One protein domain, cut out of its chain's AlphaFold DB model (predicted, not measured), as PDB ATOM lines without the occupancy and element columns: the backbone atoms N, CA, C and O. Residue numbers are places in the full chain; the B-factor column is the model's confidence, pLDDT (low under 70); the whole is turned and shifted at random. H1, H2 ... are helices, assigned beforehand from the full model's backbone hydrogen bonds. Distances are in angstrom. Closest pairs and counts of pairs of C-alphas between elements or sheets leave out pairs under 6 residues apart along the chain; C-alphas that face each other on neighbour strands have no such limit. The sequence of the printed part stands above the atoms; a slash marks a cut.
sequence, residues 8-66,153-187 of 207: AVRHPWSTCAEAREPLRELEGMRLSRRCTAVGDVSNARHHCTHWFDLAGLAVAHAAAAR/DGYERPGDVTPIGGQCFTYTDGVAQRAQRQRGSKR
ATOM      1  N   ALA A   8     -39.350  39.877  18.606       85.88
ATOM      2  CA  ALA A   8     -39.299  39.696  17.155       85.88
ATOM      3  C   ALA A   8     -37.923  40.114  16.623       85.88
ATOM      4  O   ALA A   8     -37.693  41.286  16.350       85.88
ATOM      5  N   VAL A   9     -37.035  39.147  16.397       83.19
ATOM      6  CA  VAL A   9     -35.681  39.414  15.868       83.19
ATOM      7  C   VAL A   9     -35.714  39.822  14.390       83.19
ATOM      8  O   VAL A   9     -34.992  40.709  13.948       83.19
ATOM      9  N   ARG A  10     -36.566  39.162  13.594       84.56
ATOM     10  CA  ARG A  10     -36.710  39.428  12.159       84.56
ATOM     11  C   ARG A  10     -38.161  39.303  11.745       84.56
ATOM     12  O   ARG A  10     -38.771  38.247  11.895       84.56
ATOM     13  N   HIS A  11     -38.689  40.365  11.153       89.31
ATOM     14  CA  HIS A  11     -40.081  40.431  10.745       89.31
ATOM     15  C   HIS A  11     -40.247  41.218   9.434       89.31
ATOM     16  O   HIS A  11     -39.486  42.150   9.179       89.31
ATOM     17  N   PRO A  12     -41.209  40.842   8.569       89.81
ATOM     18  CA  PRO A  12     -41.374  41.473   7.258       89.81
ATOM     19  C   PRO A  12     -42.069  42.842   7.313       89.81
ATOM     20  O   PRO A  12     -41.847  43.686   6.446       89.81
ATOM     21  N   TRP A  13     -42.886  43.091   8.330       92.94
ATOM     22  CA  TRP A  13     -43.638  44.336   8.476       92.94
ATOM     23  C   TRP A  13     -43.387  44.918   9.858       92.94
ATOM     24  O   TRP A  13     -43.312  44.156  10.820       92.94
ATOM     25  N   SER A  14     -43.245  46.240   9.972       92.62
ATOM     26  CA  SER A  14     -42.959  46.923  11.246       92.62
ATOM     27  C   SER A  14     -43.937  46.531  12.362       92.62
ATOM     28  O   SER A  14     -43.519  46.256  13.483       92.62
ATOM     29  N   THR A  15     -45.219  46.382  12.028       94.12
ATOM     30  CA  THR A  15     -46.296  46.040  12.967       94.12
ATOM     31  C   THR A  15     -46.282  44.585  13.432       94.12
ATOM     32  O   THR A  15     -46.931  44.259  14.418       94.12
ATOM     33  N   CYS A  16     -45.525  43.681  12.798       92.56
ATOM     34  CA  CYS A  16     -45.422  42.296  13.271       92.56
ATOM     35  C   CYS A  16     -44.849  42.183  14.693       92.56
ATOM     36  O   CYS A  16     -45.194  41.242  15.405       92.56
ATOM     37  N   ALA A  17     -43.964  43.101  15.099       91.12
ATOM     38  CA  ALA A  17     -43.396  43.119  16.448       91.12
ATOM     39  C   ALA A  17     -44.429  43.545  17.505       91.12
ATOM     40  O   ALA A  17     -44.372  43.113  18.653       91.12
ATOM     41  N   GLU A  18     -45.423  44.337  17.105       92.69
ATOM     42  CA  GLU A  18     -46.487  44.817  17.988       92.69
ATOM     43  C   GLU A  18     -47.505  43.728  18.341       92.69
ATOM     44  O   GLU A  18     -48.244  43.867  19.311       92.69
ATOM     45  N   ALA A  19     -47.500  42.608  17.611       91.12
ATOM     46  CA  ALA A  19     -48.313  41.437  17.930       91.12
ATOM     47  C   ALA A  19     -47.957  40.789  19.284       91.12
ATOM     48  O   ALA A  19     -48.666  39.888  19.723       91.12
ATOM     49  N   ARG A  20     -46.904  41.268  19.964       90.19
ATOM     50  CA  ARG A  20     -46.646  40.992  21.381       90.19
ATOM     51  C   ARG A  20     -47.782  41.469  22.288       90.19
ATOM     52  O   ARG A  20     -48.072  40.801  23.270       90.19
ATOM     53  N   GLU A  21     -48.418  42.597  21.983       90.88
ATOM     54  CA  GLU A  21     -49.452  43.152  22.863       90.88
ATOM     55  C   GLU A  21     -50.730  42.290  22.878       90.88
ATOM     56  O   GLU A  21     -51.136  41.884  23.966       90.88
ATOM     57  N   PRO A  22     -51.316  41.885  21.728       91.94
ATOM     58  CA  PRO A  22     -52.432  40.936  21.709       91.94
ATOM     59  C   PRO A  22     -52.158  39.625  22.458       91.94
ATOM     60  O   PRO A  22     -53.076  39.066  23.053       91.94
ATOM     61  N   LEU A  23     -50.909  39.135  22.492       92.31
ATOM     62  CA  LEU A  23     -50.558  37.903  23.216       92.31
ATOM     63  C   LEU A  23     -50.867  37.966  24.719       92.31
ATOM     64  O   LEU A  23     -51.038  36.910  25.331       92.31
ATOM     65  N   ARG A  24     -50.990  39.163  25.309       92.25
ATOM     66  CA  ARG A  24     -51.417  39.325  26.706       92.25
ATOM     67  C   ARG A  24     -52.803  38.745  26.983       92.25
ATOM     68  O   ARG A  24     -53.069  38.366  28.115       92.25
ATOM     69  N   GLU A  25     -53.656  38.586  25.969       93.94
ATOM     70  CA  GLU A  25     -54.944  37.888  26.105       93.94
ATOM     71  C   GLU A  25     -54.794  36.441  26.610       93.94
ATOM     72  O   GLU A  25     -55.732  35.874  27.164       93.94
ATOM     73  N   LEU A  26     -53.614  35.836  26.434       95.12
ATOM     74  CA  LEU A  26     -53.307  34.491  26.915       95.12
ATOM     75  C   LEU A  26     -52.870  34.472  28.393       95.12
ATOM     76  O   LEU A  26     -52.790  33.398  28.996       95.12
ATOM     77  N   GLU A  27     -52.568  35.625  29.001       94.62
ATOM     78  CA  GLU A  27     -52.202  35.706  30.418       94.62
ATOM     79  C   GLU A  27     -53.339  35.168  31.299       94.62
ATOM     80  O   GLU A  27     -54.521  35.418  31.083       94.62
ATOM     81  N   GLY A  28     -52.985  34.362  32.300       94.50
ATOM     82  CA  GLY A  28     -53.956  33.683  33.156       94.50
ATOM     83  C   GLY A  28     -54.482  32.354  32.602       94.50
ATOM     84  O   GLY A  28     -55.071  31.589  33.371       94.50
ATOM     85  N   MET A  29     -54.216  31.996  31.335       95.81
ATOM     86  CA  MET A  29     -54.630  30.687  30.816       95.81
ATOM     87  C   MET A  29     -53.983  29.535  31.600       95.81
ATOM     88  O   MET A  29     -52.845  29.626  32.088       95.81
ATOM     89  N   ARG A  30     -54.688  28.403  31.702       96.69
ATOM     90  CA  ARG A  30     -54.109  27.177  32.265       96.69
ATOM     91  C   ARG A  30     -53.053  26.618  31.318       96.69
ATOM     92  O   ARG A  30     -53.215  26.663  30.102       96.69
ATOM     93  N   LEU A  31     -51.983  26.069  31.890       96.56
ATOM     94  CA  LEU A  31     -51.024  25.302  31.106       96.56
ATOM     95  C   LEU A  31     -51.725  24.068  30.527       96.56
ATOM     96  O   LEU A  31     -52.518  23.422  31.213       96.56
ATOM     97  N   SER A  32     -51.439  23.759  29.268       96.44
ATOM     98  CA  SER A  32     -52.051  22.655  28.535       96.44
ATOM     99  C   SER A  32     -50.996  21.968  27.691       96.44
ATOM    100  O   SER A  32     -50.221  22.651  27.039       96.44
ATOM    101  N   ARG A  33     -50.989  20.632  27.656       95.25
ATOM    102  CA  ARG A  33     -50.100  19.855  26.769       95.25
ATOM    103  C   ARG A  33     -50.524  19.897  25.298       95.25
ATOM    104  O   ARG A  33     -49.816  19.388  24.443       95.25
ATOM    105  N   ARG A  34     -51.685  20.483  25.007       95.50
ATOM    106  CA  ARG A  34     -52.191  20.685  23.654       95.50
ATOM    107  C   ARG A  34     -51.695  22.032  23.138       95.50
ATOM    108  O   ARG A  34     -52.198  23.068  23.570       95.50
ATOM    109  N   CYS A  35     -50.735  22.017  22.213       95.31
ATOM    110  CA  CYS A  35     -50.093  23.232  21.694       95.31
ATOM    111  C   CYS A  35     -51.050  24.219  20.997       95.31
ATOM    112  O   CYS A  35     -50.714  25.380  20.818       95.31
ATOM    113  N   THR A  36     -52.262  23.804  20.646       95.94
ATOM    114  CA  THR A  36     -53.302  24.652  20.039       95.94
ATOM    115  C   THR A  36     -54.310  25.212  21.045       95.94
ATOM    116  O   THR A  36     -55.179  25.986  20.654       95.94
ATOM    117  N   ALA A  37     -54.197  24.885  22.340       96.56
ATOM    118  CA  ALA A  37     -55.144  25.326  23.372       96.56
ATOM    119  C   ALA A  37     -55.231  26.855  23.530       96.56
ATOM    120  O   ALA A  37     -56.216  27.370  24.048       96.56
ATOM    121  N   VAL A  38     -54.229  27.599  23.051       96.19
ATOM    122  CA  VAL A  38     -54.289  29.067  22.948       96.19
ATOM    123  C   VAL A  38     -55.467  29.546  22.086       96.19
ATOM    124  O   VAL A  38     -56.033  30.602  22.357       96.19
ATOM    125  N   GLY A  39     -55.897  28.739  21.107       95.50
ATOM    126  CA  GLY A  39     -57.062  28.993  20.255       95.50
ATOM    127  C   GLY A  39     -58.409  28.948  20.978       95.50
ATOM    128  O   GLY A  39     -59.379  29.492  20.459       95.50
ATOM    129  N   ASP A  40     -58.478  28.351  22.172       95.75
ATOM    130  CA  ASP A  40     -59.697  28.378  22.995       95.75
ATOM    131  C   ASP A  40     -59.862  29.715  23.731       95.75
ATOM    132  O   ASP A  40     -60.958  30.054  24.171       95.75
ATOM    133  N   VAL A  41     -58.757  30.443  23.915       96.12
ATOM    134  CA  VAL A  41     -58.697  31.677  24.706       96.12
ATOM    135  C   VAL A  41     -58.798  32.902  23.808       96.12
ATOM    136  O   VAL A  41     -59.450  33.876  24.174       96.12
ATOM    137  N   SER A  42     -58.175  32.859  22.627       94.94
ATOM    138  CA  SER A  42     -58.169  33.989  21.703       94.94
ATOM    139  C   SER A  42     -58.271  33.565  20.237       94.94
ATOM    140  O   SER A  42     -57.882  32.469  19.831       94.94
ATOM    141  N   ASN A  43     -58.798  34.471  19.414       91.94
ATOM    142  CA  ASN A  43     -58.911  34.287  17.976       91.94
ATOM    143  C   ASN A  43     -57.544  34.465  17.308       91.94
ATOM    144  O   ASN A  43     -57.032  35.579  17.229       91.94
ATOM    145  N   ALA A  44     -57.011  33.394  16.714       91.12
ATOM    146  CA  ALA A  44     -55.717  33.392  16.030       91.12
ATOM    147  C   ALA A  44     -55.527  34.530  15.002       91.12
ATOM    148  O   ALA A  44     -54.397  34.957  14.771       91.12
ATOM    149  N   ARG A  45     -56.602  35.055  14.389       89.38
ATOM    150  CA  ARG A  45     -56.516  36.169  13.422       89.38
ATOM    151  C   ARG A  45     -56.162  37.515  14.057       89.38
ATOM    152  O   ARG A  45     -55.644  38.380  13.357       89.38
ATOM    153  N   HIS A  46     -56.406  37.688  15.356       90.56
ATOM    154  CA  HIS A  46     -55.988  38.878  16.107       90.56
ATOM    155  C   HIS A  46     -54.486  38.869  16.417       90.56
ATOM    156  O   HIS A  46     -53.936  39.873  16.855       90.56
ATOM    157  N   HIS A  47     -53.807  37.754  16.151       93.06
ATOM    158  CA  HIS A  47     -52.390  37.570  16.424       93.06
ATOM    159  C   HIS A  47     -51.612  37.422  15.127       93.06
ATOM    160  O   HIS A  47     -52.130  37.012  14.085       93.06
ATOM    161  N   CYS A  48     -50.326  37.743  15.167       93.06
ATOM    162  CA  CYS A  48     -49.436  37.281  14.114       93.06
ATOM    163  C   CYS A  48     -49.295  35.761  14.244       93.06
ATOM    164  O   CYS A  48     -49.013  35.256  15.326       93.06
ATOM    165  N   THR A  49     -49.443  35.035  13.137       91.44
ATOM    166  CA  THR A  49     -49.489  33.565  13.138       91.44
ATOM    167  C   THR A  49     -48.301  32.933  13.863       91.44
ATOM    168  O   THR A  49     -48.490  32.064  14.704       91.44
ATOM    169  N   HIS A  50     -47.085  33.421  13.594       89.44
ATOM    170  CA  HIS A  50     -45.865  32.901  14.218       89.44
ATOM    171  C   HIS A  50     -45.862  33.080  15.739       89.44
ATOM    172  O   HIS A  50     -45.462  32.175  16.458       89.44
ATOM    173  N   TRP A  51     -46.337  34.229  16.223       92.50
ATOM    174  CA  TRP A  51     -46.434  34.540  17.646       92.50
ATOM    175  C   TRP A  51     -47.432  33.630  18.356       92.50
ATOM    176  O   TRP A  51     -47.117  33.064  19.397       92.50
ATOM    177  N   PHE A  52     -48.609  33.454  17.760       94.94
ATOM    178  CA  PHE A  52     -49.674  32.639  18.331       94.94
ATOM    179  C   PHE A  52     -49.296  31.157  18.405       94.94
ATOM    180  O   PHE A  52     -49.466  30.524  19.445       94.94
ATOM    181  N   ASP A  53     -48.720  30.618  17.326       94.56
ATOM    182  CA  ASP A  53     -48.259  29.230  17.309       94.56
ATOM    183  C   ASP A  53     -47.110  29.014  18.315       94.56
ATOM    184  O   ASP A  53     -47.121  28.031  19.054       94.56
ATOM    185  N   LEU A  54     -46.140  29.941  18.393       94.62
ATOM    186  CA  LEU A  54     -45.036  29.860  19.360       94.62
ATOM    187  C   LEU A  54     -45.524  29.952  20.809       94.62
ATOM    188  O   LEU A  54     -45.034  29.207  21.655       94.62
ATOM    189  N   ALA A  55     -46.503  30.812  21.102       95.88
ATOM    190  CA  ALA A  55     -47.115  30.890  22.425       95.88
ATOM    191  C   ALA A  55     -47.770  29.557  22.813       95.88
ATOM    192  O   ALA A  55     -47.575  29.065  23.924       95.88
ATOM    193  N   GLY A  56     -48.478  28.928  21.874       96.19
ATOM    194  CA  GLY A  56     -49.050  27.597  22.048       96.19
ATOM    195  C   GLY A  56     -48.010  26.520  22.366       96.19
ATOM    196  O   GLY A  56     -48.180  25.743  23.311       96.19
ATOM    197  N   LEU A  57     -46.890  26.519  21.639       96.50
ATOM    198  CA  LEU A  57     -45.756  25.628  21.905       96.50
ATOM    199  C   LEU A  57     -45.106  25.902  23.267       96.50
ATOM    200  O   LEU A  57     -44.793  24.959  23.988       96.50
ATOM    201  N   ALA A  58     -44.934  27.169  23.653       95.56
ATOM    202  CA  ALA A  58     -44.367  27.547  24.948       95.56
ATOM    203  C   ALA A  58     -45.259  27.087  26.114       95.56
ATOM    204  O   ALA A  58     -44.768  26.542  27.105       95.56
ATOM    205  N   VAL A  59     -46.580  27.231  25.970       96.12
ATOM    206  CA  VAL A  59     -47.566  26.730  26.936       96.12
ATOM    207  C   VAL A  59     -47.479  25.209  27.071       96.12
ATOM    208  O   VAL A  59     -47.435  24.707  28.197       96.12
ATOM    209  N   ALA A  60     -47.412  24.478  25.955       96.06
ATOM    210  CA  ALA A  60     -47.289  23.021  25.963       96.06
ATOM    211  C   ALA A  60     -45.957  22.534  26.530       96.06
ATOM    212  O   ALA A  60     -45.928  21.597  27.331       96.06
ATOM    213  N   HIS A  61     -44.868  23.222  26.201       96.19
ATOM    214  CA  HIS A  61     -43.547  22.979  26.759       96.19
ATOM    215  C   HIS A  61     -43.544  23.117  28.289       96.19
ATOM    216  O   HIS A  61     -43.134  22.185  28.987       96.19
ATOM    217  N   ALA A  62     -44.088  24.220  28.814       95.25
ATOM    218  CA  ALA A  62     -44.209  24.443  30.252       95.25
ATOM    219  C   ALA A  62     -45.134  23.410  30.925       95.25
ATOM    220  O   ALA A  62     -44.805  22.881  31.985       95.25
ATOM    221  N   ALA A  63     -46.269  23.066  30.302       95.94
ATOM    222  CA  ALA A  63     -47.209  22.061  30.814       95.94
ATOM    223  C   ALA A  63     -46.606  20.649  30.897       95.94
ATOM    224  O   ALA A  63     -47.005  19.830  31.730       95.94
ATOM    225  N   ALA A  64     -45.680  20.339  29.994       95.31
ATOM    226  CA  ALA A  64     -44.977  19.069  29.954       95.31
ATOM    227  C   ALA A  64     -43.729  19.043  30.855       95.31
ATOM    228  O   ALA A  64     -43.120  17.983  30.970       95.31
ATOM    229  N   ALA A  65     -43.372  20.166  31.497       95.38
ATOM    230  CA  ALA A  65     -42.172  20.313  32.324       95.38
ATOM    231  C   ALA A  65     -40.892  19.844  31.603       95.38
ATOM    232  O   ALA A  65     -40.036  19.175  32.182       95.38
ATOM    233  N   ARG A  66     -40.790  20.156  30.304       94.19
ATOM    234  CA  ARG A  66     -39.631  19.799  29.479       94.19
ATOM    235  C   ARG A  66     -38.474  20.746  29.804       94.19
ATOM    236  O   ARG A  66     -38.694  21.937  29.981       94.19
ATOM    237  N   ASP A 153     -41.107  42.893  -1.302       89.88
ATOM    238  CA  ASP A 153     -40.580  44.263  -1.400       89.88
ATOM    239  C   ASP A 153     -41.305  45.074  -2.482       89.88
ATOM    240  O   ASP A 153     -41.300  46.308  -2.432       89.88
ATOM    241  N   GLY A 154     -41.975  44.396  -3.416       87.69
ATOM    242  CA  GLY A 154     -42.868  45.010  -4.393       87.69
ATOM    243  C   GLY A 154     -44.185  45.536  -3.809       87.69
ATOM    244  O   GLY A 154     -44.885  46.277  -4.493       87.69
ATOM    245  N   TYR A 155     -44.527  45.197  -2.560       86.00
ATOM    246  CA  TYR A 155     -45.774  45.624  -1.920       86.00
ATOM    247  C   TYR A 155     -45.531  46.757  -0.923       86.00
ATOM    248  O   TYR A 155     -44.680  46.658  -0.038       86.00
ATOM    249  N   GLU A 156     -46.322  47.825  -1.030       80.94
ATOM    250  CA  GLU A 156     -46.266  48.941  -0.081       80.94
ATOM    251  C   GLU A 156     -46.966  48.609   1.237       80.94
ATOM    252  O   GLU A 156     -46.484  48.994   2.303       80.94
ATOM    253  N   ARG A 157     -48.085  47.875   1.174       85.06
ATOM    254  CA  ARG A 157     -48.895  47.518   2.340       85.06
ATOM    255  C   ARG A 157     -49.114  46.010   2.410       85.06
ATOM    256  O   ARG A 157     -49.335  45.373   1.378       85.06
ATOM    257  N   PRO A 158     -49.141  45.426   3.619       84.62
ATOM    258  CA  PRO A 158     -49.429  44.009   3.788       84.62
ATOM    259  C   PRO A 158     -50.822  43.652   3.257       84.62
ATOM    260  O   PRO A 158     -50.968  42.632   2.595       84.62
ATOM    261  N   GLY A 159     -51.836  44.495   3.479       82.75
ATOM    262  CA  GLY A 159     -53.215  44.231   3.037       82.75
ATOM    263  C   GLY A 159     -53.361  43.937   1.536       82.75
ATOM    264  O   GLY A 159     -54.259  43.192   1.154       82.75
ATOM    265  N   ASP A 160     -52.436  44.436   0.713       84.44
ATOM    266  CA  ASP A 160     -52.447  44.268  -0.744       84.44
ATOM    267  C   ASP A 160     -51.814  42.937  -1.197       84.44
ATOM    268  O   ASP A 160     -51.956  42.520  -2.351       84.44
ATOM    269  N   VAL A 161     -51.128  42.226  -0.293       83.19
ATOM    270  CA  VAL A 161     -50.508  40.928  -0.582       83.19
ATOM    271  C   VAL A 161     -51.596  39.858  -0.660       83.19
ATOM    272  O   VAL A 161     -51.968  39.222   0.326       83.19
ATOM    273  N   THR A 162     -52.111  39.618  -1.859       77.69
ATOM    274  CA  THR A 162     -53.093  38.557  -2.122       77.69
ATOM    275  C   THR A 162     -52.370  37.225  -2.378       77.69
ATOM    276  O   THR A 162     -51.384  37.213  -3.114       77.69
ATOM    277  N   PRO A 163     -52.816  36.085  -1.806       79.75
ATOM    278  CA  PRO A 163     -54.045  35.864  -1.028       79.75
ATOM    279  C   PRO A 163     -53.874  35.943   0.510       79.75
ATOM    280  O   PRO A 163     -54.628  35.307   1.246       79.75
ATOM    281  N   ILE A 164     -52.865  36.659   1.014       82.25
ATOM    282  CA  ILE A 164     -52.456  36.665   2.436       82.25
ATOM    283  C   ILE A 164     -53.186  37.748   3.261       82.25
ATOM    284  O   ILE A 164     -53.224  37.666   4.490       82.25
ATOM    285  N   GLY A 165     -53.810  38.735   2.612       79.94
ATOM    286  CA  GLY A 165     -54.626  39.761   3.269       79.94
ATOM    287  C   GLY A 165     -55.616  39.178   4.294       79.94
ATOM    288  O   GLY A 165     -56.291  38.183   4.031       79.94
ATOM    289  N   GLY A 166     -55.668  39.768   5.493       83.50
ATOM    290  CA  GLY A 166     -56.513  39.335   6.611       83.50
ATOM    291  C   GLY A 166     -56.099  38.053   7.349       83.50
ATOM    292  O   GLY A 166     -56.789  37.667   8.292       83.50
ATOM    293  N   GLN A 167     -55.009  37.372   6.969       86.12
ATOM    294  CA  GLN A 167     -54.673  36.057   7.547       86.12
ATOM    295  C   GLN A 167     -54.051  36.115   8.953       86.12
ATOM    296  O   GLN A 167     -54.077  35.117   9.671       86.12
ATOM    297  N   CYS A 168     -53.472  37.250   9.355       92.69
ATOM    298  CA  CYS A 168     -52.923  37.451  10.699       92.69
ATOM    299  C   CYS A 168     -52.846  38.939  11.057       92.69
ATOM    300  O   CYS A 168     -53.046  39.776  10.178       92.69
ATOM    301  N   PHE A 169     -52.507  39.261  12.309       94.25
ATOM    302  CA  PHE A 169     -52.504  40.621  12.873       94.25
ATOM    303  C   PHE A 169     -52.016  41.713  11.909       94.25
ATOM    304  O   PHE A 169     -52.763  42.639  11.611       94.25
ATOM    305  N   THR A 170     -50.812  41.580  11.337       94.00
ATOM    306  CA  THR A 170     -50.246  42.605  10.435       94.00
ATOM    307  C   THR A 170     -51.054  42.843   9.155       94.00
ATOM    308  O   THR A 170     -50.903  43.892   8.537       94.00
ATOM    309  N   TYR A 171     -51.856  41.866   8.735       91.81
ATOM    310  CA  TYR A 171     -52.684  41.898   7.532       91.81
ATOM    311  C   TYR A 171     -54.147  42.273   7.831       91.81
ATOM    312  O   TYR A 171     -54.956  42.281   6.905       91.81
ATOM    313  N   THR A 172     -54.507  42.536   9.093       91.00
ATOM    314  CA  THR A 172     -55.866  42.952   9.477       91.00
ATOM    315  C   THR A 172     -56.118  44.428   9.190       91.00
ATOM    316  O   THR A 172     -55.185  45.232   9.102       91.00
ATOM    317  N   ASP A 173     -57.395  44.775   9.039       88.88
ATOM    318  CA  ASP A 173     -57.821  46.157   8.843       88.88
ATOM    319  C   ASP A 173     -57.427  47.037  10.046       88.88
ATOM    320  O   ASP A 173     -57.389  46.587  11.190       88.88
ATOM    321  N   GLY A 174     -57.056  48.285   9.787       89.88
ATOM    322  CA  GLY A 174     -56.439  49.199  10.752       89.88
ATOM    323  C   GLY A 174     -54.931  48.982  10.940       89.88
ATOM    324  O   GLY A 174     -54.156  49.940  10.882       89.88
ATOM    325  N   VAL A 175     -54.480  47.737  11.142       93.19
ATOM    326  CA  VAL A 175     -53.047  47.427  11.331       93.19
ATOM    327  C   VAL A 175     -52.286  47.517  10.010       93.19
ATOM    328  O   VAL A 175     -51.186  48.075   9.961       93.19
ATOM    329  N   ALA A 176     -52.872  47.006   8.927       92.69
ATOM    330  CA  ALA A 176     -52.238  46.972   7.615       92.69
ATOM    331  C   ALA A 176     -51.918  48.371   7.058       92.69
ATOM    332  O   ALA A 176     -50.922  48.540   6.359       92.69
ATOM    333  N   GLN A 177     -52.719  49.386   7.390       91.50
ATOM    334  CA  GLN A 177     -52.590  50.761   6.890       91.50
ATOM    335  C   GLN A 177     -51.364  51.494   7.440       91.50
ATOM    336  O   GLN A 177     -50.864  52.414   6.797       91.50
ATOM    337  N   ARG A 178     -50.892  51.106   8.628       93.44
ATOM    338  CA  ARG A 178     -49.730  51.716   9.296       93.44
ATOM    339  C   ARG A 178     -48.486  50.828   9.280       93.44
ATOM    340  O   ARG A 178     -47.444  51.217   9.803       93.44
ATOM    341  N   ALA A 179     -48.593  49.635   8.702       93.69
ATOM    342  CA  ALA A 179     -47.479  48.721   8.539       93.69
ATOM    343  C   ALA A 179     -46.502  49.232   7.474       93.69
ATOM    344  O   ALA A 179     -46.905  49.629   6.384       93.69
ATOM    345  N   GLN A 180     -45.208  49.178   7.779       92.00
ATOM    346  CA  GLN A 180     -44.136  49.525   6.850       92.00
ATOM    347  C   GLN A 180     -43.344  48.270   6.492       92.00
ATOM    348  O   GLN A 180     -43.023  47.458   7.366       92.00
ATOM    349  N   ARG A 181     -43.033  48.096   5.203       92.50
ATOM    350  CA  ARG A 181     -42.214  46.979   4.722       92.50
ATOM    351  C   ARG A 181     -40.784  47.125   5.238       92.50
ATOM    352  O   ARG A 181     -40.097  48.086   4.905       92.50
ATOM    353  N   GLN A 182     -40.300  46.112   5.948       91.12
ATOM    354  CA  GLN A 182     -38.885  45.986   6.301       91.12
ATOM    355  C   GLN A 182     -38.079  45.499   5.083       91.12
ATOM    356  O   GLN A 182     -37.748  44.315   4.980       91.12
ATOM    357  N   ARG A 183     -37.833  46.382   4.105       88.50
ATOM    358  CA  ARG A 183     -37.153  46.035   2.839       88.50
ATOM    359  C   ARG A 183     -35.838  45.293   3.095       88.50
ATOM    360  O   ARG A 183     -35.111  45.612   4.032       88.50
ATOM    361  N   GLY A 184     -35.557  44.267   2.292       85.12
ATOM    362  CA  GLY A 184     -34.377  43.418   2.492       85.12
ATOM    363  C   GLY A 184     -34.440  42.465   3.698       85.12
ATOM    364  O   GLY A 184     -33.474  41.757   3.964       85.12
ATOM    365  N   SER A 185     -35.567  42.366   4.420       86.62
ATOM    366  CA  SER A 185     -35.707  41.387   5.517       86.62
ATOM    367  C   SER A 185     -35.746  39.927   5.045       86.62
ATOM    368  O   SER A 185     -35.649  39.011   5.864       86.62
ATOM    369  N   LYS A 186     -35.956  39.687   3.745       86.75
ATOM    370  CA  LYS A 186     -35.886  38.356   3.139       86.75
ATOM    371  C   LYS A 186     -34.417  38.010   2.934       86.75
ATOM    372  O   LYS A 186     -33.690  38.759   2.294       86.75
ATOM    373  N   ARG A 187     -33.995  36.867   3.466       85.88
ATOM    374  CA  ARG A 187     -32.622  36.382   3.342       85.88
ATOM    375  C   ARG A 187     -32.606  35.100   2.537       85.88
ATOM    376  O   ARG A 187     -33.405  34.202   2.796       85.88
TER     377      ARG A 187
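What this domain is: This is residues 8 to 66 and 153 to 187 of the 207 residues of an uncharacterized protein of Deltaproteobacteria bacterium (UniProt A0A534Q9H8). With little regular structure, the elongated model has one long helix, H4, with short H3 packed on its side; residues 153 to 187, without a named element, form a lobe at the other end. The printed part has 94 residues, four named helices, H1 to H4 in chain order, and no named strand: all helix, though these hold only 31 residues. It is only just compact, close to loose: radius of gyration 14.5 A, spans 44 by 27 by 21 A.

Where its parts are: H4, residues 49 to 63, runs 21.2 A from C-alpha 49 at (-49.489, 33.565, 13.138) to C-alpha 63 at (-47.209, 22.061, 30.814). H3 is residues 37 to 40, 5.5 A; H2, 22 to 26, 8.3 A; H1, 14 to 20, 12.3 A.

How they stand to each other: H4 touches H3 with residues 52 to 56 alone; the closest C-alphas, of Gly 56 and Val 38, are 5.5 A apart. H4 only just touches H2, with 3 pairs of C-alphas within 8 A, the closest those of Phe 52 and Leu 23, 7.2 A. H1 and H3 are apart. Every O i to N i+4 pair is within hydrogen-bond range in H4, but 0 of 3 in H1 and 0 of 1 in H2, where O i to N i+3 gives 3 of 4 and 2 of 2; H3 is too short.

The domain as a whole: Residues 67 to 152 are not printed; C-alphas 66 and 153 are 39.4 A apart. No link is long, and no printed residue is under 70 in pLDDT.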